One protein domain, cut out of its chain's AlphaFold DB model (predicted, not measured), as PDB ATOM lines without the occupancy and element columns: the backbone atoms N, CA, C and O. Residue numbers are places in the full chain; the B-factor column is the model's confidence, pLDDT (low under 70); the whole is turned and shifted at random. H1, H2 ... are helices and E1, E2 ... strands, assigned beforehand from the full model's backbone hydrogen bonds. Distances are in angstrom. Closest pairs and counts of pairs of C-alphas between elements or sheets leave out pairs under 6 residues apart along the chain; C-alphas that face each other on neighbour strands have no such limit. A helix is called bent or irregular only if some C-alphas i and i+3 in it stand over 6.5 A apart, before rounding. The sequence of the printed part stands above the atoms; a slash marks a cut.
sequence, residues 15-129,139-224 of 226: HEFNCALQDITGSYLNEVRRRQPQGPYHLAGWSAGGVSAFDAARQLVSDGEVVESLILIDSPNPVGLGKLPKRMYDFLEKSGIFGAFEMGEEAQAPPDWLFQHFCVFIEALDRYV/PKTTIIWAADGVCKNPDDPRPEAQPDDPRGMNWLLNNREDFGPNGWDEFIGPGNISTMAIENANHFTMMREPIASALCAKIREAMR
ATOM      1  N   HIS A  15     119.014 205.832 179.944       91.69
ATOM      2  CA  HIS A  15     117.601 205.835 179.551       91.69
ATOM      3  C   HIS A  15     116.616 205.872 180.737       91.69
ATOM      4  O   HIS A  15     115.454 206.223 180.543       91.69
ATOM      5  N   GLU A  16     117.052 205.509 181.949       94.44
ATOM      6  CA  GLU A  16     116.255 205.628 183.179       94.44
ATOM      7  C   GLU A  16     116.389 207.026 183.821       94.44
ATOM      8  O   GLU A  16     115.613 207.361 184.715       94.44
ATOM      9  N   PHE A  17     117.335 207.864 183.372       93.75
ATOM     10  CA  PHE A  17     117.514 209.224 183.882       93.75
ATOM     11  C   PHE A  17     116.465 210.159 183.263       93.75
ATOM     12  O   PHE A  17     116.653 210.729 182.191       93.75
ATOM     13  N   ASN A  18     115.354 210.336 183.976       90.75
ATOM     14  CA  ASN A  18     114.221 211.167 183.563       90.75
ATOM     15  C   ASN A  18     113.791 212.207 184.619       90.75
ATOM     16  O   ASN A  18     112.673 212.717 184.557       90.75
ATOM     17  N   CYS A  19     114.664 212.519 185.578       93.00
ATOM     18  CA  CYS A  19     114.408 213.442 186.682       93.00
ATOM     19  C   CYS A  19     115.178 214.768 186.545       93.00
ATOM     20  O   CYS A  19     115.989 214.944 185.631       93.00
ATOM     21  N   ALA A  20     114.892 215.728 187.429       94.56
ATOM     22  CA  ALA A  20     115.617 216.993 187.476       94.56
ATOM     23  C   ALA A  20     116.999 216.818 188.132       94.56
ATOM     24  O   ALA A  20     117.254 215.840 188.841       94.56
ATOM     25  N   LEU A  21     117.895 217.792 187.937       94.75
ATOM     26  CA  LEU A  21     119.214 217.779 188.580       94.75
ATOM     27  C   LEU A  21     119.087 217.704 190.110       94.75
ATOM     28  O   LEU A  21     119.822 216.955 190.748       94.75
ATOM     29  N   GLN A  22     118.121 218.427 190.681       96.19
ATOM     30  CA  GLN A  22     117.865 218.461 192.121       96.19
ATOM     31  C   GLN A  22     117.495 217.085 192.684       96.19
ATOM     32  O   GLN A  22     117.939 216.736 193.776       96.19
ATOM     33  N   ASP A  23     116.744 216.279 191.927       95.88
ATOM     34  CA  ASP A  23     116.363 214.922 192.332       95.88
ATOM     35  C   ASP A  23     117.587 213.994 192.369       95.88
ATOM     36  O   ASP A  23     117.770 213.210 193.307       95.88
ATOM     37  N   ILE A  24     118.470 214.111 191.369       94.94
ATOM     38  CA  ILE A  24     119.742 213.376 191.338       94.94
ATOM     39  C   ILE A  24     120.622 213.775 192.515       94.94
ATOM     40  O   ILE A  24     121.135 212.909 193.230       94.94
ATOM     41  N   THR A  25     120.776 215.076 192.738       96.56
ATOM     42  CA  THR A  25     121.528 215.604 193.870       96.56
ATOM     43  C   THR A  25     120.944 215.131 195.200       96.56
ATOM     44  O   THR A  25     121.691 214.704 196.080       96.56
ATOM     45  N   GLY A  26     119.618 215.095 195.337       96.56
ATOM     46  CA  GLY A  26     118.948 214.535 196.512       96.56
ATOM     47  C   GLY A  26     119.304 213.060 196.733       96.56
ATOM     48  O   GLY A  26     119.599 212.641 197.857       96.56
ATOM     49  N   SER A  27     119.388 212.266 195.658       95.75
ATOM     50  CA  SER A  27     119.869 210.880 195.739       95.75
ATOM     51  C   SER A  27     121.326 210.787 196.207       95.75
ATOM     52  O   SER A  27     121.666 209.860 196.946       95.75
ATOM     53  N   TYR A  28     122.191 211.725 195.813       97.19
ATOM     54  CA  TYR A  28     123.562 211.813 196.325       97.19
ATOM     55  C   TYR A  28     123.582 212.139 197.818       97.19
ATOM     56  O   TYR A  28     124.295 211.480 198.581       97.19
ATOM     57  N   LEU A  29     122.758 213.091 198.256       97.31
ATOM     58  CA  LEU A  29     122.664 213.495 199.658       97.31
ATOM     59  C   LEU A  29     122.183 212.370 200.577       97.31
ATOM     60  O   LEU A  29     122.639 212.288 201.716       97.31
ATOM     61  N   ASN A  30     121.339 211.458 200.090       96.50
ATOM     62  CA  ASN A  30     120.965 210.261 200.848       96.50
ATOM     63  C   ASN A  30     122.190 209.402 201.203       96.50
ATOM     64  O   ASN A  30     122.336 208.974 202.348       96.50
ATOM     65  N   GLU A  31     123.110 209.189 200.257       96.69
ATOM     66  CA  GLU A  31     124.350 208.443 200.509       96.69
ATOM     67  C   GLU A  31     125.336 209.243 201.373       96.69
ATOM     68  O   GLU A  31     125.990 208.668 202.249       96.69
ATOM     69  N   VAL A  32     125.412 210.567 201.184       96.94
ATOM     70  CA  VAL A  32     126.211 211.459 202.043       96.94
ATOM     71  C   VAL A  32     125.751 211.346 203.494       96.94
ATOM     72  O   VAL A  32     126.566 211.025 204.357       96.94
ATOM     73  N   ARG A  33     124.450 211.503 203.763       97.06
ATOM     74  CA  ARG A  33     123.861 211.414 205.111       97.06
ATOM     75  C   ARG A  33     123.984 210.022 205.714       97.06
ATOM     76  O   ARG A  33     124.228 209.885 206.909       97.06
ATOM     77  N   ARG A  34     123.900 208.969 204.895       97.25
ATOM     78  CA  ARG A  34     124.140 207.594 205.358       97.25
ATOM     79  C   ARG A  34     125.566 207.407 205.892       97.25
ATOM     80  O   ARG A  34     125.772 206.616 206.811       97.25
ATOM     81  N   ARG A  35     126.557 208.096 205.315       95.56
ATOM     82  CA  ARG A  35     127.966 208.025 205.748       95.56
ATOM     83  C   ARG A  35     128.320 209.036 206.832       95.56
ATOM     84  O   ARG A  35     129.125 208.720 207.704       95.56
ATOM     85  N   GLN A  36     127.748 210.229 206.752       96.44
ATOM     86  CA  GLN A  36     127.941 211.329 207.682       96.44
ATOM     87  C   GLN A  36     126.577 211.993 207.951       96.44
ATOM     88  O   GLN A  36     126.157 212.866 207.188       96.44
ATOM     89  N   PRO A  37     125.869 211.573 209.018       96.88
ATOM     90  CA  PRO A  37     124.499 212.020 209.285       96.88
ATOM     91  C   PRO A  37     124.331 213.510 209.583       96.88
ATOM     92  O   PRO A  37     123.230 214.013 209.416       96.88
ATOM     93  N   GLN A  38     125.390 214.180 210.043       97.06
ATOM     94  CA  GLN A  38     125.390 215.600 210.405       97.06
ATOM     95  C   GLN A  38     126.657 216.275 209.882       97.06
ATOM     96  O   GLN A  38     127.703 215.627 209.752       97.06
ATOM     97  N   GLY A  39     126.567 217.570 209.595       94.44
ATOM     98  CA  GLY A  39     127.697 218.400 209.200       94.44
ATOM     99  C   GLY A  39     128.767 218.588 210.296       94.44
ATOM    100  O   GLY A  39     128.698 217.985 211.370       94.44
ATOM    101  N   PRO A  40     129.775 219.441 210.040       96.44
ATOM    102  CA  PRO A  40     129.946 220.219 208.817       96.44
ATOM    103  C   PRO A  40     130.268 219.346 207.597       96.44
ATOM    104  O   PRO A  40     131.001 218.356 207.680       96.44
ATOM    105  N   TYR A  41     129.688 219.703 206.452       97.56
ATOM    106  CA  TYR A  41     129.960 219.069 205.166       97.56
ATOM    107  C   TYR A  41     131.009 219.849 204.377       97.56
ATOM    108  O   TYR A  41     131.016 221.080 204.370       97.56
ATOM    109  N   HIS A  42     131.846 219.116 203.649       97.31
ATOM    110  CA  HIS A  42     132.772 219.662 202.663       97.31
ATOM    111  C   HIS A  42     132.446 219.042 201.313       97.31
ATOM    112  O   HIS A  42     132.514 217.818 201.154       97.31
ATOM    113  N   LEU A  43     132.064 219.878 200.358       98.25
ATOM    114  CA  LEU A  43     131.580 219.443 199.059       98.25
ATOM    115  C   LEU A  43     132.537 219.911 197.974       98.25
ATOM    116  O   LEU A  43     133.076 221.013 198.022       98.25
ATOM    117  N   ALA A  44     132.744 219.065 196.978       98.31
ATOM    118  CA  ALA A  44     133.534 219.405 195.814       98.31
ATOM    119  C   ALA A  44     132.925 218.748 194.584       98.31
ATOM    120  O   ALA A  44     132.389 217.640 194.666       98.31
ATOM    121  N   GLY A  45     133.045 219.412 193.445       98.19
ATOM    122  CA  GLY A  45     132.565 218.868 192.191       98.19
ATOM    123  C   GLY A  45     133.295 219.463 191.002       98.19
ATOM    124  O   GLY A  45     133.600 220.653 190.979       98.19
ATOM    125  N   TRP A  46     133.567 218.612 190.017       98.12
ATOM    126  CA  TRP A  46     134.168 219.003 188.748       98.12
ATOM    127  C   TRP A  46     133.102 219.156 187.671       98.12
ATOM    128  O   TRP A  46     132.204 218.314 187.581       98.12
ATOM    129  N   SER A  47     133.194 220.205 186.848       96.00
ATOM    130  CA  SER A  47     132.287 220.406 185.709       96.00
ATOM    131  C   SER A  47     130.811 220.440 186.147       96.00
ATOM    132  O   SER A  47     130.465 221.126 187.111       96.00
ATOM    133  N   ALA A  48     129.933 219.664 185.505       93.81
ATOM    134  CA  ALA A  48     128.543 219.446 185.919       93.81
ATOM    135  C   ALA A  48     128.399 218.922 187.368       93.81
ATOM    136  O   ALA A  48     127.423 219.220 188.061       93.81
ATOM    137  N   GLY A  49     129.399 218.189 187.866       96.75
ATOM    138  CA  GLY A  49     129.479 217.789 189.268       96.75
ATOM    139  C   GLY A  49     129.653 218.977 190.217       96.75
ATOM    140  O   GLY A  49     129.176 218.913 191.342       96.75
ATOM    141  N   GLY A  50     130.274 220.077 189.776       98.12
ATOM    142  CA  GLY A  50     130.365 221.325 190.545       98.12
ATOM    143  C   GLY A  50     129.001 221.986 190.739       98.12
ATOM    144  O   GLY A  50     128.661 222.373 191.853       98.12
ATOM    145  N   VAL A  51     128.166 221.997 189.696       97.62
ATOM    146  CA  VAL A  51     126.767 222.452 189.794       97.62
ATOM    147  C   VAL A  51     125.963 221.540 190.725       97.62
ATOM    148  O   VAL A  51     125.216 222.026 191.567       97.62
ATOM    149  N   SER A  52     126.185 220.225 190.650       97.88
ATOM    150  CA  SER A  52     125.568 219.264 191.579       97.88
ATOM    151  C   SER A  52     126.022 219.490 193.029       97.88
ATOM    152  O   SER A  52     125.220 219.390 193.950       97.88
ATOM    153  N   ALA A  53     127.298 219.819 193.254       98.44
ATOM    154  CA  ALA A  53     127.834 220.130 194.579       98.44
ATOM    155  C   ALA A  53     127.285 221.456 195.134       98.44
ATOM    156  O   ALA A  53     126.999 221.542 196.327       98.44
ATOM    157  N   PHE A  54     127.101 222.467 194.281       98.62
ATOM    158  CA  PHE A  54     126.417 223.710 194.641       98.62
ATOM    159  C   PHE A  54     124.961 223.446 195.046       98.62
ATOM    160  O   PHE A  54     124.527 223.899 196.105       98.62
ATOM    161  N   ASP A  55     124.231 222.656 194.257       98.44
ATOM    162  CA  ASP A  55     122.854 222.267 194.567       98.44
ATOM    163  C   ASP A  55     122.770 221.431 195.858       98.44
ATOM    164  O   ASP A  55     121.901 221.643 196.702       98.44
ATOM    165  N   ALA A  56     123.743 220.545 196.088       98.44
ATOM    166  CA  ALA A  56     123.840 219.764 197.318       98.44
ATOM    167  C   ALA A  56     124.039 220.677 198.534       98.44
ATOM    168  O   ALA A  56     123.394 220.490 199.567       98.44
ATOM    169  N   ALA A  57     124.910 221.681 198.401       98.44
ATOM    170  CA  ALA A  57     125.141 222.671 199.443       98.44
ATOM    171  C   ALA A  57     123.874 223.487 199.732       98.44
ATOM    172  O   ALA A  57     123.540 223.720 200.891       98.44
ATOM    173  N   ARG A  58     123.149 223.877 198.677       98.19
ATOM    174  CA  ARG A  58     121.851 224.558 198.750       98.19
ATOM    175  C   ARG A  58     120.842 223.775 199.585       98.19
ATOM    176  O   ARG A  58     120.294 224.332 200.538       98.19
ATOM    177  N   GLN A  59     120.630 222.506 199.237       98.06
ATOM    178  CA  GLN A  59     119.680 221.621 199.913       98.06
ATOM    179  C   GLN A  59     120.084 221.380 201.375       98.06
ATOM    180  O   GLN A  59     119.262 221.537 202.270       98.06
ATOM    181  N   LEU A  60     121.363 221.090 201.648       98.44
ATOM    182  CA  LEU A  60     121.857 220.891 203.016       98.44
ATOM    183  C   LEU A  60     121.669 222.134 203.894       98.44
ATOM    184  O   LEU A  60     121.159 222.020 205.005       98.44
ATOM    185  N   VAL A  61     122.029 223.317 203.392       97.88
ATOM    186  CA  VAL A  61     121.844 224.576 204.129       97.88
ATOM    187  C   VAL A  61     120.361 224.870 204.367       97.88
ATOM    188  O   VAL A  61     120.000 225.306 205.458       97.88
ATOM    189  N   SER A  62     119.494 224.598 203.386       96.62
ATOM    190  CA  SER A  62     118.037 224.725 203.549       96.62
ATOM    191  C   SER A  62     117.479 223.771 204.610       96.62
ATOM    192  O   SER A  62     116.508 224.109 205.284       96.62
ATOM    193  N   ASP A  63     118.100 222.604 204.781       96.62
ATOM    194  CA  ASP A  63     117.743 221.618 205.803       96.62
ATOM    195  C   ASP A  63     118.355 221.941 207.185       96.62
ATOM    196  O   ASP A  63     118.190 221.174 208.135       96.62
ATOM    197  N   GLY A  64     119.044 223.080 207.323       96.69
ATOM    198  CA  GLY A  64     119.660 223.537 208.572       96.69
ATOM    199  C   GLY A  64     121.040 222.940 208.862       96.69
ATOM    200  O   GLY A  64     121.574 223.146 209.953       96.69
ATOM    201  N   GLU A  65     121.631 222.219 207.910       98.06
ATOM    202  CA  GLU A  65     122.979 221.669 208.037       98.06
ATOM    203  C   GLU A  65     124.055 222.708 207.703       98.06
ATOM    204  O   GLU A  65     123.866 223.625 206.901       98.06
ATOM    205  N   VAL A  66     125.240 222.531 208.288       97.31
ATOM    206  CA  VAL A  66     126.401 223.378 208.000       97.31
ATOM    207  C   VAL A  66     127.190 222.793 206.833       97.31
ATOM    208  O   VAL A  66     127.641 221.648 206.886       97.31
ATOM    209  N   VAL A  67     127.416 223.602 205.801       97.88
ATOM    210  CA  VAL A  67     128.391 223.327 204.741       97.88
ATOM    211  C   VAL A  67     129.557 224.282 204.950       97.88
ATOM    212  O   VAL A  67     129.414 225.490 204.797       97.88
ATOM    213  N   GLU A  68     130.701 223.746 205.357       96.25
ATOM    214  CA  GLU A  68     131.867 224.555 205.721       96.25
ATOM    215  C   GLU A  68     132.663 224.970 204.482       96.25
ATOM    216  O   GLU A  68     133.112 226.109 204.386       96.25
ATOM    217  N   SER A  69     132.763 224.084 203.485       97.12
ATOM    218  CA  SER A  69     133.416 224.416 202.220       97.12
ATOM    219  C   SER A  69     132.715 223.837 200.994       97.12
ATOM    220  O   SER A  69     132.208 222.711 201.004       97.12
ATOM    221  N   LEU A  70     132.739 224.621 199.916       98.56
ATOM    222  CA  LEU A  70     132.345 224.221 198.570       98.56
ATOM    223  C   LEU A  70     133.516 224.462 197.607       98.56
ATOM    224  O   LEU A  70     134.042 225.568 197.516       98.56
ATOM    225  N   ILE A  71     133.941 223.437 196.873       98.62
ATOM    226  CA  ILE A  71     135.027 223.548 195.891       98.62
ATOM    227  C   ILE A  71     134.479 223.278 194.494       98.62
ATOM    228  O   ILE A  71     134.088 222.154 194.164       98.62
ATOM    229  N   LEU A  72     134.484 224.312 193.659       98.75
ATOM    230  CA  LEU A  72     134.074 224.239 192.263       98.75
ATOM    231  C   LEU A  72     135.319 224.029 191.403       98.75
ATOM    232  O   LEU A  72     136.135 224.934 191.232       98.75
ATOM    233  N   ILE A  73     135.494 222.816 190.890       98.75
ATOM    234  CA  ILE A  73     136.643 222.455 190.061       98.75
ATOM    235  C   ILE A  73     136.235 222.675 188.609       98.75
ATOM    236  O   ILE A  73     135.397 221.943 188.088       98.75
ATOM    237  N   ASP A  74     136.787 223.713 187.989       98.31
ATOM    238  CA  ASP A  74     136.551 224.125 186.604       98.31
ATOM    239  C   ASP A  74     135.087 223.932 186.180       98.31
ATOM    240  O   ASP A  74     134.753 223.176 185.270       98.31
ATOM    241  N   SER A  75     134.187 224.536 186.956       97.44
ATOM    242  CA  SER A  75     132.741 224.393 186.801       97.44
ATOM    243  C   SER A  75     132.168 225.729 186.330       97.44
ATOM    244  O   SER A  75     132.276 226.720 187.058       97.44
ATOM    245  N   PRO A  76     131.592 225.813 185.118       93.88
ATOM    246  CA  PRO A  76     130.965 227.045 184.666       93.88
ATOM    247  C   PRO A  76     129.688 227.314 185.465       93.88
ATOM    248  O   PRO A  76     128.976 226.382 185.835       93.88
ATOM    249  N   ASN A  77     129.346 228.593 185.647       92.69
ATOM    250  CA  ASN A  77     128.000 228.981 186.073       92.69
ATOM    251  C   ASN A  77     126.967 228.300 185.142       92.69
ATOM    252  O   ASN A  77     127.124 228.417 183.922       92.69
ATOM    253  N   PRO A  78     125.936 227.602 185.652       91.06
ATOM    254  CA  PRO A  78     124.989 226.863 184.813       91.06
ATOM    255  C   PRO A  78     124.082 227.748 183.934       91.06
ATOM    256  O   PRO A  78     123.580 227.269 182.916       91.06
ATOM    257  N   VAL A  79     123.897 229.037 184.249       90.75
ATOM    258  CA  VAL A  79     122.973 229.928 183.520       90.75
ATOM    259  C   VAL A  79     123.409 230.135 182.072       90.75
ATOM    260  O   VAL A  79     124.491 230.650 181.799       90.75
ATOM    261  N   GLY A  80     122.550 229.761 181.118       85.62
ATOM    262  CA  GLY A  80     122.800 229.981 179.692       85.62
ATOM    263  C   GLY A  80     124.032 229.238 179.165       85.62
ATOM    264  O   GLY A  80     124.697 229.713 178.245       85.62
ATOM    265  N   LEU A  81     124.408 228.104 179.771       85.69
ATOM    266  CA  LEU A  81     125.507 227.274 179.265       85.69
ATOM    267  C   LEU A  81     125.162 226.654 177.901       85.69
ATOM    268  O   LEU A  81     126.006 226.640 177.006       85.69
ATOM    269  N   GLY A  82     123.909 226.231 177.728       85.75
ATOM    270  CA  GLY A  82     123.404 225.609 176.510       85.75
ATOM    271  C   GLY A  82     123.909 224.178 176.311       85.75
ATOM    272  O   GLY A  82     124.979 223.785 176.780       85.75
ATOM    273  N   LYS A  83     123.124 223.381 175.584       86.38
ATOM    274  CA  LYS A  83     123.463 221.989 175.276       86.38
ATOM    275  C   LYS A  83     124.612 221.917 174.282       86.38
ATOM    276  O   LYS A  83     124.538 222.514 173.211       86.38
ATOM    277  N   LEU A  84     125.636 221.124 174.591       87.31
ATOM    278  CA  LEU A  84     126.708 220.875 173.633       87.31
ATOM    279  C   LEU A  84     126.157 220.101 172.417       87.31
ATOM    280  O   LEU A  84     125.451 219.103 172.590       87.31
ATOM    281  N   PRO A  85     126.469 220.535 171.189       88.50
ATOM    282  CA  PRO A  85     125.984 219.895 169.974       88.50
ATOM    283  C   PRO A  85     126.766 218.615 169.657       88.50
ATOM    284  O   PRO A  85     127.937 218.493 170.019       88.50
ATOM    285  N   LYS A  86     126.172 217.701 168.869       85.81
ATOM    286  CA  LYS A  86     126.829 216.448 168.433       85.81
ATOM    287  C   LYS A  86     128.246 216.665 167.879       85.81
ATOM    288  O   LYS A  86     129.159 215.933 168.244       85.81
ATOM    289  N   ARG A  87     128.445 217.716 167.072       89.44
ATOM    290  CA  ARG A  87     129.754 218.071 166.486       89.44
ATOM    291  C   ARG A  87     130.854 218.282 167.529       89.44
ATOM    292  O   ARG A  87     132.001 217.940 167.269       89.44
ATOM    293  N   MET A  88     130.508 218.840 168.691       89.50
ATOM    294  CA  MET A  88     131.474 219.097 169.755       89.50
ATOM    295  C   MET A  88     131.925 217.778 170.377       89.50
ATOM    296  O   MET A  88     133.110 217.574 170.605       89.50
ATOM    297  N   TYR A  89     131.000 216.843 170.576       82.44
ATOM    298  CA  TYR A  89     131.336 215.513 171.076       82.44
ATOM    299  C   TYR A  89     132.193 214.721 170.102       82.44
ATOM    300  O   TYR A  89     133.229 214.203 170.508       82.44
ATOM    301  N   ASP A  90     131.815 214.706 168.823       85.88
ATOM    302  CA  ASP A  90     132.593 214.042 167.775       85.88
ATOM    303  C   ASP A  90     134.025 214.612 167.716       85.88
ATOM    304  O   ASP A  90     134.986 213.883 167.471       85.88
ATOM    305  N   PHE A  91     134.186 215.917 167.961       89.62
ATOM    306  CA  PHE A  91     135.487 216.574 168.057       89.62
ATOM    307  C   PHE A  91     136.280 216.155 169.306       89.62
ATOM    308  O   PHE A  91     137.454 215.799 169.183       89.62
ATOM    309  N   LEU A  92     135.658 216.161 170.488       86.00
ATOM    310  CA  LEU A  92     136.298 215.746 171.742       86.00
ATOM    311  C   LEU A  92     136.721 214.265 171.696       86.00
ATOM    312  O   LEU A  92     137.821 213.919 172.127       86.00
ATOM    313  N   GLU A  93     135.882 213.393 171.136       81.81
ATOM    314  CA  GLU A  93     136.181 211.970 170.949       81.81
ATOM    315  C   GLU A  93     137.369 211.768 170.002       81.81
ATOM    316  O   GLU A  93     138.339 211.107 170.373       81.81
ATOM    317  N   LYS A  94     137.355 212.408 168.822       83.94
ATOM    318  CA  LYS A  94     138.487 212.377 167.875       83.94
ATOM    319  C   LYS A  94     139.776 212.938 168.469       83.94
ATOM    320  O   LYS A  94     140.856 212.482 168.111       83.94
ATOM    321  N   SER A  95     139.660 213.902 169.379       80.81
ATOM    322  CA  SER A  95     140.787 214.482 170.118       80.81
ATOM    323  C   SER A  95     141.281 213.590 171.266       80.81
ATOM    324  O   SER A  95     142.190 213.981 171.993       80.81
ATOM    325  N   GLY A  96     140.689 212.407 171.471       76.75
ATOM    326  CA  GLY A  96     141.082 211.465 172.520       76.75
ATOM    327  C   GLY A  96     140.684 211.895 173.936       76.75
ATOM    328  O   GLY A  96     141.119 211.292 174.919       76.75
ATOM    329  N   ILE A  97     139.844 212.924 174.077       78.56
ATOM    330  CA  ILE A  97     139.503 213.503 175.382       78.56
ATOM    331  C   ILE A  97     138.682 212.524 176.222       78.56
ATOM    332  O   ILE A  97     138.991 212.335 177.400       78.56
ATOM    333  N   PHE A  98     137.703 211.850 175.611       66.31
ATOM    334  CA  PHE A  98     136.891 210.824 176.272       66.31
ATOM    335  C   PHE A  98     137.565 209.442 176.320       66.31
ATOM    336  O   PHE A  98     137.277 208.660 177.216       66.31
ATOM    337  N   GLY A  99     138.486 209.135 175.402       52.47
ATOM    338  CA  GLY A  99     139.199 207.846 175.368       52.47
ATOM    339  C   GLY A  99     140.265 207.684 176.456       52.47
ATOM    340  O   GLY A  99     140.692 206.575 176.742       52.47
ATOM    341  N   ALA A 100     140.671 208.777 177.100       48.16
ATOM    342  CA  ALA A 100     141.635 208.768 178.197       48.16
ATOM    343  C   ALA A 100     140.966 208.806 179.592       48.16
ATOM    344  O   ALA A 100     141.523 209.315 180.567       48.16
ATOM    345  N   PHE A 101     139.750 208.262 179.711       48.12
ATOM    346  CA  PHE A 101     139.359 207.581 180.948       48.12
ATOM    347  C   PHE A 101     140.143 206.261 180.986       48.12
ATOM    348  O   PHE A 101     139.632 205.223 180.579       48.12
ATOM    349  N   GLU A 102     141.416 206.321 181.384       43.34
ATOM    350  CA  GLU A 102     142.305 205.158 181.482       43.34
ATOM    351  C   GLU A 102     141.761 204.159 182.514       43.34
ATOM    352  O   GLU A 102     142.085 204.190 183.699       43.34
ATOM    353  N   MET A 103     140.912 203.245 182.054       42.94
ATOM    354  CA  MET A 103     140.600 201.994 182.732       42.94
ATOM    355  C   MET A 103     141.614 200.930 182.280       42.94
ATOM    356  O   MET A 103     141.240 199.905 181.718       42.94
ATOM    357  N   GLY A 104     142.909 201.183 182.504       44.09
ATOM    358  CA  GLY A 104     144.009 200.271 182.159       44.09
ATOM    359  C   GLY A 104     144.892 200.721 180.987       44.09
ATOM    360  O   GLY A 104     144.600 201.698 180.309       44.09
ATOM    361  N   GLU A 105     145.998 199.993 180.786       44.56
ATOM    362  CA  GLU A 105     147.111 200.308 179.866       44.56
ATOM    363  C   GLU A 105     146.764 200.219 178.362       44.56
ATOM    364  O   GLU A 105     147.593 200.555 177.518       44.56
ATOM    365  N   GLU A 106     145.547 199.802 177.999       52.53
ATOM    366  CA  GLU A 106     145.102 199.695 176.607       52.53
ATOM    367  C   GLU A 106     143.957 200.669 176.314       52.53
ATOM    368  O   GLU A 106     142.974 200.740 177.052       52.53
ATOM    369  N   ALA A 107     144.067 201.393 175.196       55.69
ATOM    370  CA  ALA A 107     143.023 202.281 174.697       55.69
ATOM    371  C   ALA A 107     141.767 201.473 174.328       55.69
ATOM    372  O   ALA A 107     141.649 200.941 173.223       55.69
ATOM    373  N   GLN A 108     140.828 201.362 175.265       59.75
ATOM    374  CA  GLN A 108     139.512 200.783 175.016       59.75
ATOM    375  C   GLN A 108     138.559 201.854 174.492       59.75
ATOM    376  O   GLN A 108     138.595 203.012 174.912       59.75
ATOM    377  N   ALA A 109     137.685 201.452 173.567       67.50
ATOM    378  CA  ALA A 109     136.580 202.301 173.148       67.50
ATOM    379  C   ALA A 109     135.730 202.677 174.378       67.50
ATOM    380  O   ALA A 109     135.522 201.827 175.253       67.50
ATOM    381  N   PRO A 110     135.244 203.928 174.468       71.19
ATOM    382  CA  PRO A 110     134.389 204.330 175.572       71.19
ATOM    383  C   PRO A 110     133.136 203.441 175.615       71.19
ATOM    384  O   PRO A 110     132.608 203.084 174.561       71.19
ATOM    385  N   PRO A 111     132.624 203.090 176.807       81.75
ATOM    386  CA  PRO A 111     131.393 202.320 176.906       81.75
ATOM    387  C   PRO A 111     130.209 203.048 176.258       81.75
ATOM    388  O   PRO A 111     130.059 204.258 176.436       81.75
ATOM    389  N   ASP A 112     129.306 202.304 175.613       82.50
ATOM    390  CA  ASP A 112     128.137 202.864 174.910       82.50
ATOM    391  C   ASP A 112     127.254 203.766 175.797       82.50
ATOM    392  O   ASP A 112     126.623 204.714 175.322       82.50
ATOM    393  N   TRP A 113     127.216 203.491 177.106       86.88
ATOM    394  CA  TRP A 113     126.445 204.274 178.075       86.88
ATOM    395  C   TRP A 113     127.074 205.631 178.404       86.88
ATOM    396  O   TRP A 113     126.350 206.521 178.842       86.88
ATOM    397  N   LEU A 114     128.384 205.822 178.208       83.81
ATOM    398  CA  LEU A 114     129.104 207.016 178.667       83.81
ATOM    399  C   LEU A 114     128.586 208.274 177.976       83.81
ATOM    400  O   LEU A 114     128.224 209.252 178.629       83.81
ATOM    401  N   PHE A 115     128.515 208.223 176.648       82.06
ATOM    402  CA  PHE A 115     128.033 209.342 175.851       82.06
ATOM    403  C   PHE A 115     126.567 209.658 176.156       82.06
ATOM    404  O   PHE A 115     126.192 210.809 176.370       82.06
ATOM    405  N   GLN A 116     125.739 208.616 176.230       87.50
ATOM    406  CA  GLN A 116     124.320 208.758 176.527       87.50
ATOM    407  C   GLN A 116     124.096 209.363 177.918       87.50
ATOM    408  O   GLN A 116     123.277 210.270 178.046       87.50
ATOM    409  N   HIS A 117     124.845 208.911 178.935       90.44
ATOM    410  CA  HIS A 117     124.805 209.458 180.296       90.44
ATOM    411  C   HIS A 117     125.209 210.927 180.323       90.44
ATOM    412  O   HIS A 117     124.499 211.742 180.912       90.44
ATOM    413  N   PHE A 118     126.277 211.282 179.609       87.06
ATOM    414  CA  PHE A 118     126.687 212.672 179.471       87.06
ATOM    415  C   PHE A 118     125.566 213.535 178.872       87.06
ATOM    416  O   PHE A 118     125.229 214.577 179.432       87.06
ATOM    417  N   CYS A 119     124.946 213.093 177.772       85.31
ATOM    418  CA  CYS A 119     123.859 213.835 177.133       85.31
ATOM    419  C   CYS A 119     122.683 214.068 178.083       85.31
ATOM    420  O   CYS A 119     122.298 215.219 178.271       85.31
ATOM    421  N   VAL A 120     122.145 213.018 178.714       90.19
ATOM    422  CA  VAL A 120     120.987 213.166 179.616       90.19
ATOM    423  C   VAL A 120     121.317 214.018 180.845       90.19
ATOM    424  O   VAL A 120     120.473 214.789 181.298       90.19
ATOM    425  N   PHE A 121     122.559 213.971 181.344       91.12
ATOM    426  CA  PHE A 121     122.987 214.833 182.446       91.12
ATOM    427  C   PHE A 121     123.023 216.307 182.028       91.12
ATOM    428  O   PHE A 121     122.537 217.165 182.763       91.12
ATOM    429  N   ILE A 122     123.546 216.616 180.836       87.12
ATOM    430  CA  ILE A 122     123.515 217.980 180.291       87.12
ATOM    431  C   ILE A 122     122.080 218.450 180.047       87.12
ATOM    432  O   ILE A 122     121.794 219.623 180.249       87.12
ATOM    433  N   GLU A 123     121.155 217.567 179.670       88.44
ATOM    434  CA  GLU A 123     119.740 217.940 179.562       88.44
ATOM    435  C   GLU A 123     119.108 218.296 180.907       88.44
ATOM    436  O   GLU A 123     118.322 219.241 180.975       88.44
ATOM    437  N   ALA A 124     119.450 217.569 181.971       91.88
ATOM    438  CA  ALA A 124     119.023 217.919 183.321       91.88
ATOM    439  C   ALA A 124     119.651 219.246 183.780       91.88
ATOM    440  O   ALA A 124     118.963 220.077 184.369       91.88
ATOM    441  N   LEU A 125     120.930 219.469 183.456       90.88
ATOM    442  CA  LEU A 125     121.660 220.701 183.757       90.88
ATOM    443  C   LEU A 125     121.087 221.919 183.014       90.88
ATOM    444  O   LEU A 125     120.937 222.979 183.604       90.88
ATOM    445  N   ASP A 126     120.734 221.772 181.739       88.81
ATOM    446  CA  ASP A 126     120.154 222.835 180.902       88.81
ATOM    447  C   ASP A 126     118.789 223.313 181.426       88.81
ATOM    448  O   ASP A 126     118.405 224.463 181.236       88.81
ATOM    449  N   ARG A 127     118.064 222.437 182.133       90.88
ATOM    450  CA  ARG A 127     116.790 222.757 182.798       90.88
ATOM    451  C   ARG A 127     116.965 223.280 184.224       90.88
ATOM    452  O   ARG A 127     115.978 223.698 184.829       90.88
ATOM    453  N   TYR A 128     118.174 223.222 184.778       93.56
ATOM    454  CA  TYR A 128     118.443 223.660 186.140       93.56
ATOM    455  C   TYR A 128     118.434 225.187 186.227       93.56
ATOM    456  O   TYR A 128     119.151 225.873 185.499       93.56
ATOM    457  N   VAL A 129     117.643 225.717 187.157       93.69
ATOM    458  CA  VAL A 129     117.607 227.146 187.478       93.69
ATOM    459  C   VAL A 129     118.254 227.317 188.854       93.69
ATOM    460  O   VAL A 129     117.653 226.894 189.841       93.69
ATOM    461  N   PRO A 139     128.214 228.947 201.982       97.25
ATOM    462  CA  PRO A 139     129.467 228.334 202.385       97.25
ATOM    463  C   PRO A 139     130.644 229.110 201.800       97.25
ATOM    464  O   PRO A 139     130.545 229.737 200.735       97.25
ATOM    465  N   LYS A 140     131.800 229.003 202.454       97.62
ATOM    466  CA  LYS A 140     133.045 229.464 201.849       97.62
ATOM    467  C   LYS A 140     133.338 228.628 200.609       97.62
ATOM    468  O   LYS A 140     133.371 227.398 200.658       97.62
ATOM    469  N   THR A 141     133.492 229.311 199.483       98.44
ATOM    470  CA  THR A 141     133.637 228.679 198.180       98.44
ATOM    471  C   THR A 141     134.997 228.991 197.584       98.44
ATOM    472  O   THR A 141     135.431 230.145 197.541       98.44
ATOM    473  N   THR A 142     135.659 227.962 197.068       98.62
ATOM    474  CA  THR A 142     136.850 228.120 196.237       98.62
ATOM    475  C   THR A 142     136.571 227.607 194.837       98.62
ATOM    476  O   THR A 142     136.122 226.474 194.664       98.62
ATOM    477  N   ILE A 143     136.877 228.421 193.831       98.69
ATOM    478  CA  ILE A 143     136.813 228.019 192.428       98.69
ATOM    479  C   ILE A 143     138.228 227.761 191.925       98.69
ATOM    480  O   ILE A 143     139.105 228.609 192.074       98.69
ATOM    481  N   ILE A 144     138.460 226.587 191.347       98.62
ATOM    482  CA  ILE A 144     139.750 226.197 190.779       98.62
ATOM    483  C   ILE A 144     139.585 226.113 189.265       98.62
ATOM    484  O   ILE A 144     139.013 225.149 188.767       98.62
ATOM    485  N   TRP A 145     140.077 227.113 188.545       98.56
ATOM    486  CA  TRP A 145     139.982 227.204 187.090       98.56
ATOM    487  C   TRP A 145     141.138 226.491 186.386       98.56
ATOM    488  O   TRP A 145     142.293 226.582 186.813       98.56
ATOM    489  N   ALA A 146     140.840 225.840 185.264       98.31
ATOM    490  CA  ALA A 146     141.840 225.488 184.265       98.31
ATOM    491  C   ALA A 146     142.117 226.714 183.376       98.31
ATOM    492  O   ALA A 146     141.183 227.381 182.927       98.31
ATOM    493  N   ALA A 147     143.389 227.052 183.154       97.94
ATOM    494  CA  ALA A 147     143.748 228.243 182.379       97.94
ATOM    495  C   ALA A 147     143.555 228.071 180.868       97.94
ATOM    496  O   ALA A 147     143.172 229.014 180.176       97.94
ATOM    497  N   ASP A 148     143.803 226.869 180.356       97.75
ATOM    498  CA  ASP A 148     143.785 226.601 178.928       97.75
ATOM    499  C   ASP A 148     142.422 226.065 178.476       97.75
ATOM    500  O   ASP A 148     141.729 225.333 179.184       97.75
ATOM    501  N   GLY A 149     142.053 226.392 177.244       96.31
ATOM    502  CA  GLY A 149     140.992 225.703 176.531       96.31
ATOM    503  C   GLY A 149     141.490 224.376 175.967       96.31
ATOM    504  O   GLY A 149     142.689 224.087 175.933       96.31
ATOM    505  N   VAL A 150     140.565 223.561 175.466       94.94
ATOM    506  CA  VAL A 150     140.926 222.373 174.677       94.94
ATOM    507  C   VAL A 150     141.747 222.757 173.439       94.94
ATOM    508  O   VAL A 150     142.665 222.029 173.074       94.94
ATOM    509  N   CYS A 151     141.450 223.908 172.831       94.69
ATOM    510  CA  CYS A 151     142.138 224.433 171.653       94.69
ATOM    511  C   CYS A 151     142.998 225.640 172.049       94.69
ATOM    512  O   CYS A 151     142.672 226.787 171.715       94.69
ATOM    513  N   LYS A 152     144.060 225.370 172.814       93.56
ATOM    514  CA  LYS A 152     144.935 226.370 173.436       93.56
ATOM    515  C   LYS A 152     145.658 227.239 172.417       93.56
ATOM    516  O   LYS A 152     145.710 228.459 172.584       93.56
ATOM    517  N   ASN A 153     146.257 226.613 171.410       94.31
ATOM    518  CA  ASN A 153     147.065 227.296 170.409       94.31
ATOM    519  C   ASN A 153     146.199 227.718 169.213       94.31
ATOM    520  O   ASN A 153     145.191 227.067 168.923       94.31
ATOM    521  N   PRO A 154     146.596 228.770 168.473       90.62
ATOM    522  CA  PRO A 154     145.867 229.216 167.284       90.62
ATOM    523  C   PRO A 154     145.680 228.127 166.220       90.62
ATOM    524  O   PRO A 154     144.641 228.094 165.566       90.62
ATOM    525  N   ASP A 155     146.661 227.231 166.086       92.69
ATOM    526  CA  ASP A 155     146.682 226.168 165.073       92.69
ATOM    527  C   ASP A 155     146.072 224.844 165.563       92.69
ATOM    528  O   ASP A 155     146.033 223.865 164.811       92.69
ATOM    529  N   ASP A 156     145.603 224.782 166.817       92.31
ATOM    530  CA  ASP A 156     144.973 223.570 167.333       92.31
ATOM    531  C   ASP A 156     143.689 223.273 166.535       92.31
ATOM    532  O   ASP A 156     142.908 224.192 166.252       92.31
ATOM    533  N   PRO A 157     143.419 221.998 166.194       92.12
ATOM    534  CA  PRO A 157     142.184 221.618 165.530       92.12
ATOM    535  C   PRO A 157     140.970 222.124 166.306       92.12
ATOM    536  O   PRO A 157     140.901 221.980 167.526       92.12
ATOM    537  N   ARG A 158     139.997 222.693 165.593       93.75
ATOM    538  CA  ARG A 158     138.749 223.211 166.159       93.75
ATOM    539  C   ARG A 158     137.554 222.655 165.386       93.75
ATOM    540  O   ARG A 158     137.663 222.439 164.176       93.75
ATOM    541  N   PRO A 159     136.410 222.429 166.048       91.88
ATOM    542  CA  PRO A 159     135.156 222.224 165.340       91.88
ATOM    543  C   PRO A 159     134.818 223.476 164.516       91.88
ATOM    544  O   PRO A 159     135.161 224.594 164.903       91.88
ATOM    545  N   GLU A 160     134.153 223.287 163.377       89.94
ATOM    546  CA  GLU A 160     133.696 224.398 162.540       89.94
ATOM    547  C   GLU A 160     132.755 225.307 163.340       89.94
ATOM    548  O   GLU A 160     131.763 224.832 163.901       89.94
ATOM    549  N   ALA A 161     133.092 226.598 163.401       89.81
ATOM    550  CA  ALA A 161     132.328 227.587 164.146       89.81
ATOM    551  C   ALA A 161     130.955 227.808 163.501       89.81
ATOM    552  O   ALA A 161     130.842 227.972 162.285       89.81
ATOM    553  N   GLN A 162     129.917 227.846 164.329       91.19
ATOM    554  CA  GLN A 162     128.537 228.083 163.915       91.19
ATOM    555  C   GLN A 162     127.970 229.294 164.678       91.19
ATOM    556  O   GLN A 162     128.301 229.491 165.849       91.19
ATOM    557  N   PRO A 163     127.086 230.111 164.070       88.94
ATOM    558  CA  PRO A 163     126.496 231.272 164.746       88.94
ATOM    559  C   PRO A 163     125.704 230.935 166.018       88.94
ATOM    560  O   PRO A 163     125.499 231.805 166.859       88.94
ATOM    561  N   ASP A 164     125.239 229.692 166.141       87.69
ATOM    562  CA  ASP A 164     124.467 229.173 167.268       87.69
ATOM    563  C   ASP A 164     125.316 228.354 168.260       87.69
ATOM    564  O   ASP A 164     124.760 227.630 169.090       87.69
ATOM    565  N   ASP A 165     126.654 228.443 168.190       91.62
ATOM    566  CA  ASP A 165     127.546 227.753 169.123       91.62
ATOM    567  C   ASP A 165     127.204 228.133 170.579       91.62
ATOM    568  O   ASP A 165     127.268 229.311 170.956       91.62
ATOM    569  N   PRO A 166     126.855 227.155 171.439       92.12
ATOM    570  CA  PRO A 166     126.439 227.441 172.803       92.12
ATOM    571  C   PRO A 166     127.619 227.960 173.626       92.12
ATOM    572  O   PRO A 166     128.777 227.588 173.412       92.12
ATOM    573  N   ARG A 167     127.324 228.766 174.651       92.38
ATOM    574  CA  ARG A 167     128.344 229.331 175.549       92.38
ATOM    575  C   ARG A 167     129.257 228.251 176.138       92.38
ATOM    576  O   ARG A 167     130.461 228.462 176.212       92.38
ATOM    577  N   GLY A 168     128.710 227.092 176.506       90.88
ATOM    578  CA  GLY A 168     129.460 225.961 177.054       90.88
ATOM    579  C   GLY A 168     130.494 225.376 176.092       90.88
ATOM    580  O   GLY A 168     131.561 224.950 176.526       90.88
ATOM    581  N   MET A 169     130.225 225.412 174.784       93.19
ATOM    582  CA  MET A 169     131.185 224.976 173.769       93.19
ATOM    583  C   MET A 169     132.366 225.945 173.700       93.19
ATOM    584  O   MET A 169     133.515 225.522 173.809       93.19
ATOM    585  N   ASN A 170     132.089 227.248 173.629       92.69
ATOM    586  CA  ASN A 170     133.129 228.280 173.661       92.69
ATOM    587  C   ASN A 170     133.917 228.271 174.978       92.69
ATOM    588  O   ASN A 170     135.132 228.469 174.974       92.69
ATOM    589  N   TRP A 171     133.238 227.997 176.094       94.56
ATOM    590  CA  TRP A 171     133.854 227.858 177.408       94.56
ATOM    591  C   TRP A 171     134.862 226.698 177.423       94.56
ATOM    592  O   TRP A 171     135.963 226.892 177.925       94.56
ATOM    593  N   LEU A 172     134.556 225.539 176.831       94.81
ATOM    594  CA  LEU A 172     135.494 224.408 176.749       94.81
ATOM    595  C   LEU A 172     136.669 224.645 175.785       94.81
ATOM    596  O   LEU A 172     137.779 224.177 176.039       94.81
ATOM    597  N   LEU A 173     136.423 225.303 174.651       95.19
ATOM    598  CA  LEU A 173     137.405 225.399 173.565       95.19
ATOM    599  C   LEU A 173     138.465 226.477 173.801       95.19
ATOM    600  O   LEU A 173     139.620 226.270 173.435       95.19
ATOM    601  N   ASN A 174     138.083 227.611 174.389       95.81
ATOM    602  CA  ASN A 174     138.936 228.795 174.473       95.81
ATOM    603  C   ASN A 174     139.682 228.888 175.811       95.81
ATOM    604  O   ASN A 174     139.159 228.491 176.852       95.81
ATOM    605  N   ASN A 175     140.883 229.475 175.774       97.69
ATOM    606  CA  ASN A 175     141.645 229.819 176.976       97.69
ATOM    607  C   ASN A 175     140.861 230.793 177.857       97.69
ATOM    608  O   ASN A 175     140.087 231.621 177.368       97.69
ATOM    609  N   ARG A 176     141.079 230.699 179.169       96.56
ATOM    610  CA  ARG A 176     140.530 231.652 180.129       96.56
ATOM    611  C   ARG A 176     141.366 232.920 180.145       96.56
ATOM    612  O   ARG A 176     142.584 232.876 180.270       96.56
ATOM    613  N   GLU A 177     140.669 234.046 180.078       94.62
ATOM    614  CA  GLU A 177     141.243 235.379 180.294       94.62
ATOM    615  C   GLU A 177     140.818 235.958 181.652       94.62
ATOM    616  O   GLU A 177     141.530 236.781 182.223       94.62
ATOM    617  N   ASP A 178     139.685 235.491 182.191       95.50
ATOM    618  CA  ASP A 178     139.140 235.892 183.486       95.50
ATOM    619  C   ASP A 178     139.090 234.705 184.460       95.50
ATOM    620  O   ASP A 178     138.420 233.694 184.226       95.50
ATOM    621  N   PHE A 179     139.788 234.864 185.583       97.19
ATOM    622  CA  PHE A 179     139.875 233.902 186.684       97.19
ATOM    623  C   PHE A 179     139.059 234.328 187.912       97.19
ATOM    624  O   PHE A 179     139.232 233.776 189.002       97.19
ATOM    625  N   GLY A 180     138.185 235.323 187.759       97.62
ATOM    626  CA  GLY A 180     137.231 235.765 188.762       97.62
ATOM    627  C   GLY A 180     136.081 234.771 188.990       97.62
ATOM    628  O   GLY A 180     136.137 233.608 188.569       97.62
ATOM    629  N   PRO A 181     135.016 235.205 189.686       96.94
ATOM    630  CA  PRO A 181     133.891 234.344 190.041       96.94
ATOM    631  C   PRO A 181     133.022 233.931 188.843       96.94
ATOM    632  O   PRO A 181     132.284 232.955 188.952       96.94
ATOM    633  N   ASN A 182     133.121 234.613 187.694       95.38
ATOM    634  CA  ASN A 182     132.428 234.253 186.448       95.38
ATOM    635  C   ASN A 182     130.907 234.010 186.631       95.38
ATOM    636  O   ASN A 182     130.329 233.072 186.071       95.38
ATOM    637  N   GLY A 183     130.258 234.850 187.445       96.00
ATOM    638  CA  GLY A 183     128.823 234.805 187.736       96.00
ATOM    639  C   GLY A 183     128.423 233.851 188.865       96.00
ATOM    640  O   GLY A 183     127.257 233.823 189.243       96.00
ATOM    641  N   TRP A 184     129.347 233.078 189.448       97.88
ATOM    642  CA  TRP A 184     129.052 232.311 190.668       97.88
ATOM    643  C   TRP A 184     128.788 233.210 191.884       97.88
ATOM    644  O   TRP A 184     128.086 232.814 192.818       97.88
ATOM    645  N   ASP A 185     129.325 234.428 191.874       96.88
ATOM    646  CA  ASP A 185     129.125 235.453 192.898       96.88
ATOM    647  C   ASP A 185     127.680 235.955 192.977       96.88
ATOM    648  O   ASP A 185     127.262 236.369 194.057       96.88
ATOM    649  N   GLU A 186     126.895 235.828 191.905       96.38
ATOM    650  CA  GLU A 186     125.453 236.115 191.921       96.38
ATOM    651  C   GLU A 186     124.689 235.177 192.868       96.38
ATOM    652  O   GLU A 186     123.691 235.574 193.467       96.38
ATOM    653  N   PHE A 187     125.182 233.946 193.047       97.00
ATOM    654  CA  PHE A 187     124.517 232.927 193.860       97.00
ATOM    655  C   PHE A 187     125.143 232.748 195.241       97.00
ATOM    656  O   PHE A 187     124.443 232.469 196.212       97.00
ATOM    657  N   ILE A 188     126.465 232.879 195.336       97.25
ATOM    658  CA  ILE A 188     127.243 232.594 196.553       97.25
ATOM    659  C   ILE A 188     127.552 233.883 197.329       97.25
ATOM    660  O   ILE A 188     127.752 233.868 198.548       97.25
ATOM    661  N   GLY A 189     127.558 235.018 196.634       95.88
ATOM    662  CA  GLY A 189     127.990 236.305 197.149       95.88
ATOM    663  C   GLY A 189     129.509 236.496 197.016       95.88
ATOM    664  O   GLY A 189     130.288 235.607 197.375       95.88
ATOM    665  N   PRO A 190     129.973 237.678 196.571       93.62
ATOM    666  CA  PRO A 190     131.387 237.922 196.272       93.62
ATOM    667  C   PRO A 190     132.304 237.802 197.500       93.62
ATOM    668  O   PRO A 190     133.459 237.415 197.374       93.62
ATOM    669  N   GLY A 191     131.793 238.069 198.708       94.56
ATOM    670  CA  GLY A 191     132.557 237.946 199.961       94.56
ATOM    671  C   GLY A 191     132.826 236.505 200.422       94.56
ATOM    672  O   GLY A 191     133.521 236.300 201.420       94.56
ATOM    673  N   ASN A 192     132.269 235.511 199.727       96.19
ATOM    674  CA  ASN A 192     132.426 234.092 200.047       96.19
ATOM    675  C   ASN A 192     133.160 233.303 198.963       96.19
ATOM    676  O   ASN A 192     133.311 232.095 199.119       96.19
ATOM    677  N   ILE A 193     133.636 233.961 197.901       97.81
ATOM    678  CA  ILE A 193     134.381 233.306 196.826       97.81
ATOM    679  C   ILE A 193     135.865 233.654 196.911       97.81
ATOM    680  O   ILE A 193     136.261 234.814 196.980       97.81
ATOM    681  N   SER A 194     136.685 232.614 196.832       97.81
ATOM    682  CA  SER A 194     138.100 232.680 196.478       97.81
ATOM    683  C   SER A 194     138.312 231.962 195.149       97.81
ATOM    684  O   SER A 194     137.584 231.021 194.823       97.81
ATOM    685  N   THR A 195     139.302 232.385 194.369       98.12
ATOM    686  CA  THR A 195     139.626 231.725 193.103       98.12
ATOM    687  C   THR A 195     141.097 231.351 193.030       98.12
ATOM    688  O   THR A 195     141.969 231.980 193.630       98.12
ATOM    689  N   MET A 196     141.361 230.267 192.316       97.75
ATOM    690  CA  MET A 196     142.680 229.734 192.023       97.75
ATOM    691  C   MET A 196     142.702 229.310 190.557       97.75
ATOM    692  O   MET A 196     141.667 228.951 189.999       97.75
ATOM    693  N   ALA A 197     143.880 229.304 189.944       97.69
ATOM    694  CA  ALA A 197     144.065 228.827 188.580       97.69
ATOM    695  C   ALA A 197     145.172 227.774 188.521       97.69
ATOM    696  O   ALA A 197     146.123 227.807 189.312       97.69
ATOM    697  N   ILE A 198     145.038 226.845 187.579       98.00
ATOM    698  CA  ILE A 198     146.075 225.885 187.210       98.00
ATOM    699  C   ILE A 198     146.483 226.182 185.769       98.00
ATOM    700  O   ILE A 198     145.691 226.027 184.838       98.00
ATOM    701  N   GLU A 199     147.723 226.632 185.600       96.56
ATOM    702  CA  GLU A 199     148.324 226.870 184.289       96.56
ATOM    703  C   GLU A 199     148.646 225.555 183.573       96.56
ATOM    704  O   GLU A 199     148.868 224.524 184.210       96.56
ATOM    705  N   ASN A 200     148.752 225.610 182.241       95.38
ATOM    706  CA  ASN A 200     149.108 224.458 181.403       95.38
ATOM    707  C   ASN A 200     148.137 223.276 181.552       95.38
ATOM    708  O   ASN A 200     148.524 222.110 181.452       95.38
ATOM    709  N   ALA A 201     146.873 223.595 181.818       96.19
ATOM    710  CA  ALA A 201     145.808 222.648 182.066       96.19
ATOM    711  C   ALA A 201     144.528 223.141 181.403       96.19
ATOM    712  O   ALA A 201     144.182 224.313 181.542       96.19
ATOM    713  N   ASN A 202     143.822 222.230 180.737       96.25
ATOM    714  CA  ASN A 202     142.452 222.436 180.296       96.25
ATOM    715  C   ASN A 202     141.484 221.643 181.176       96.25
ATOM    716  O   ASN A 202     141.904 220.871 182.046       96.25
ATOM    717  N   HIS A 203     140.191 221.816 180.905       95.94
ATOM    718  CA  HIS A 203     139.096 221.183 181.636       95.94
ATOM    719  C   HIS A 203     139.311 219.693 181.938       95.94
ATOM    720  O   HIS A 203     138.950 219.218 183.010       95.94
ATOM    721  N   PHE A 204     139.901 218.950 180.998       93.62
ATOM    722  CA  PHE A 204     140.087 217.504 181.100       93.62
ATOM    723  C   PHE A 204     141.486 217.125 181.589       93.62
ATOM    724  O   PHE A 204     141.622 216.229 182.423       93.62
ATOM    725  N   THR A 205     142.537 217.792 181.099       93.81
ATOM    726  CA  THR A 205     143.918 217.456 181.483       93.81
ATOM    727  C   THR A 205     144.205 217.775 182.945       93.81
ATOM    728  O   THR A 205     145.033 217.096 183.546       93.81
ATOM    729  N   MET A 206     143.471 218.712 183.561       96.06
ATOM    730  CA  MET A 206     143.596 218.997 184.997       96.06
ATOM    731  C   MET A 206     143.267 217.802 185.906       96.06
ATOM    732  O   MET A 206     143.724 217.753 187.047       96.06
ATOM    733  N   MET A 207     142.491 216.838 185.402       93.94
ATOM    734  CA  MET A 207     142.075 215.635 186.129       93.94
ATOM    735  C   MET A 207     143.042 214.455 185.941       93.94
ATOM    736  O   MET A 207     142.763 213.357 186.420       93.94
ATOM    737  N   ARG A 208     144.168 214.656 185.242       90.44
ATOM    738  CA  ARG A 208     145.155 213.612 184.921       90.44
ATOM    739  C   ARG A 208     146.547 214.002 185.383       90.44
ATOM    740  O   ARG A 208     146.879 215.185 185.454       90.44
ATOM    741  N   GLU A 209     147.377 213.012 185.690       89.38
ATOM    742  CA  GLU A 209     148.783 213.283 185.988       89.38
ATOM    743  C   GLU A 209     149.509 213.846 184.752       89.38
ATOM    744  O   GLU A 209     149.183 213.474 183.623       89.38
ATOM    745  N   PRO A 210     150.480 214.762 184.941       92.50
ATOM    746  CA  PRO A 210     151.000 215.251 186.227       92.50
ATOM    747  C   PRO A 210     150.181 216.395 186.865       92.50
ATOM    748  O   PRO A 210     150.495 216.852 187.965       92.50
ATOM    749  N   ILE A 211     149.153 216.911 186.185       95.56
ATOM    750  CA  ILE A 211     148.410 218.098 186.638       95.56
ATOM    751  C   ILE A 211     147.485 217.782 187.823       95.56
ATOM    752  O   ILE A 211     147.312 218.621 188.711       95.56
ATOM    753  N   ALA A 212     146.957 216.560 187.903       94.38
ATOM    754  CA  ALA A 212     146.130 216.092 189.015       94.38
ATOM    755  C   ALA A 212     146.827 216.270 190.375       94.38
ATOM    756  O   ALA A 212     146.178 216.634 191.360       94.38
ATOM    757  N   SER A 213     148.153 216.105 190.435       95.31
ATOM    758  CA  SER A 213     148.950 216.407 191.629       95.31
ATOM    759  C   SER A 213     148.876 217.885 192.042       95.31
ATOM    760  O   SER A 213     148.709 218.190 193.230       95.31
ATOM    761  N   ALA A 214     148.940 218.814 191.082       96.25
ATOM    762  CA  ALA A 214     148.773 220.247 191.333       96.25
ATOM    763  C   ALA A 214     147.334 220.584 191.759       96.25
ATOM    764  O   ALA A 214     147.137 221.325 192.726       96.25
ATOM    765  N   LEU A 215     146.331 219.970 191.122       97.19
ATOM    766  CA  LEU A 215     144.929 220.085 191.532       97.19
ATOM    767  C   LEU A 215     144.725 219.600 192.974       97.19
ATOM    768  O   LEU A 215     144.097 220.289 193.775       97.19
ATOM    769  N   CYS A 216     145.320 218.469 193.355       95.69
ATOM    770  CA  CYS A 216     145.273 217.973 194.730       95.69
ATOM    771  C   CYS A 216     145.887 218.966 195.727       95.69
ATOM    772  O   CYS A 216     145.376 219.122 196.838       95.69
ATOM    773  N   ALA A 217     146.985 219.637 195.363       95.44
ATOM    774  CA  ALA A 217     147.571 220.683 196.196       95.44
ATOM    775  C   ALA A 217     146.615 221.878 196.357       95.44
ATOM    776  O   ALA A 217     146.420 222.334 197.484       95.44
ATOM    777  N   LYS A 218     145.954 222.309 195.274       96.69
ATOM    778  CA  LYS A 218     144.960 223.395 195.298       96.69
ATOM    779  C   LYS A 218     143.704 223.049 196.093       96.69
ATOM    780  O   LYS A 218     143.256 223.862 196.890       96.69
ATOM    781  N   ILE A 219     143.201 221.820 195.993       96.19
ATOM    782  CA  ILE A 219     142.093 221.347 196.837       96.19
ATOM    783  C   ILE A 219     142.495 221.381 198.320       96.19
ATOM    784  O   ILE A 219     141.721 221.830 199.160       96.19
ATOM    785  N   ARG A 220     143.717 220.955 198.675       94.62
ATOM    786  CA  ARG A 220     144.200 221.043 200.070       94.62
ATOM    787  C   ARG A 220     144.354 222.484 200.552       94.62
ATOM    788  O   ARG A 220     144.144 222.732 201.734       94.62
ATOM    789  N   GLU A 221     144.762 223.396 199.674       94.81
ATOM    790  CA  GLU A 221     144.835 224.832 199.956       94.81
ATOM    791  C   GLU A 221     143.431 225.396 200.216       94.81
ATOM    792  O   GLU A 221     143.195 225.954 201.283       94.81
ATOM    793  N   ALA A 222     142.478 225.132 199.317       93.62
ATOM    794  CA  ALA A 222     141.075 225.530 199.445       93.62
ATOM    795  C   ALA A 222     140.446 225.055 200.765       93.62
ATOM    796  O   ALA A 222     139.778 225.813 201.454       93.62
ATOM    797  N   MET A 223     140.726 223.817 201.173       90.19
ATOM    798  CA  MET A 223     140.233 223.248 202.434       90.19
ATOM    799  C   MET A 223     140.840 223.869 203.704       90.19
ATOM    800  O   MET A 223     140.385 223.542 204.792       90.19
ATOM    801  N   ARG A 224     141.902 224.681 203.600       84.50
ATOM    802  CA  ARG A 224     142.541 225.371 204.742       84.50
ATOM    803  C   ARG A 224     142.190 226.852 204.826       84.50
ATOM    804  O   ARG A 224     142.389 227.454 205.874       84.50
TER     805      ARG A 224
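This is residues 15 to 129 and 139 to 224 of the 226 residues of the protein "Thioesterase domain-containing protein" of Fusarium oxysporum f. sp. lycopersici (strain 4287 / CBS 123668 / FGSC 9935 / NRRL 34936) (UniProt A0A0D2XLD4). What does the model look like? A twisted parallel sheet of four strands lies between two helices, H2 on one face and H7 on the other, and H1 packs on H2. H3 and H5 lie beyond the end of the sheet where its strands finish, with long links around them. What are its make-up and size? The 201 printed residues include seven named helices and four named strands, in the order H1 E1 H2 E2 H3 H4 E3 H5 H6 E4 H7, and the class is mixed, helices and strands. The whole is compact, with a radius of gyration of the C-alphas of 17.2 A and spans of 49 by 40 by 38 A.

Where do the helices run? H1 is residues 21 to 35, 21.6 A long from C-alpha 21 at (119.214, 217.779, 188.580); H2 is 48 to 62, 21.2 A; H3 is 86 to 94; H4 is 112 to 126, 22.3 A. H5 is 167 to 173, H6 is 185 to 188, and H7 is 211 to 224, 20.4 A, ending at C-alpha 224 at (142.541, 225.371, 204.742). H4 is irregular, but only just: C-alphas 112 and 115 are 6.55 A apart. Where are the strands? E1 is residues 41 to 46, E2 67 to 73, E3 140 to 146, 20.1 A long, and E4 193 to 198.

How is the sheet joined? Its order is E1 E2 E3 E4, with parallel neighbours. Within hydrogen-bond range are N 43 and O 69, 2.9 A, N 72 and O 142, 2.9 A, and N 145 and O 196, 2.8 A. What is on it? H2 and H7 are on opposite faces, at heights over the sheet of 8.1 A and 8.7 A, and both run along the strands. E1, H2, E2 and E3, H5 H6, E4 are strand-helix-strand units, parallel neighbour strands with helices between, with right-handed crossovers. Where are the others? H1 touches H2, closest C-alphas Thr 25 and Ala 56, 5.9 A, and only just touches H4, with 3 pairs of C-alphas within 8 A, the closest Leu 21 and Ala 124, 5.3 A. H3 and H5 are close but not clearly touching, closest C-alphas Met 88 and Met 169, 7.1 A. Are the helix backbones complete? In H2, H3 and H5 every O i to N i+4 pair is within hydrogen-bond range; H1 and H4 have 10 of 11 each, H7 has 9 of 10, and H6 is too short for such a pair.

Is the printed part cut? Residues 130 to 138 are not printed, and C-alphas 129 and 139 are 19.1 A apart. Which links are long? Those from E2 to H3, H3 to H4, E3 to H5, H5 to H6 and E4 to H7. Where is confidence low? Residues 98 to 109 have pLDDT under 70.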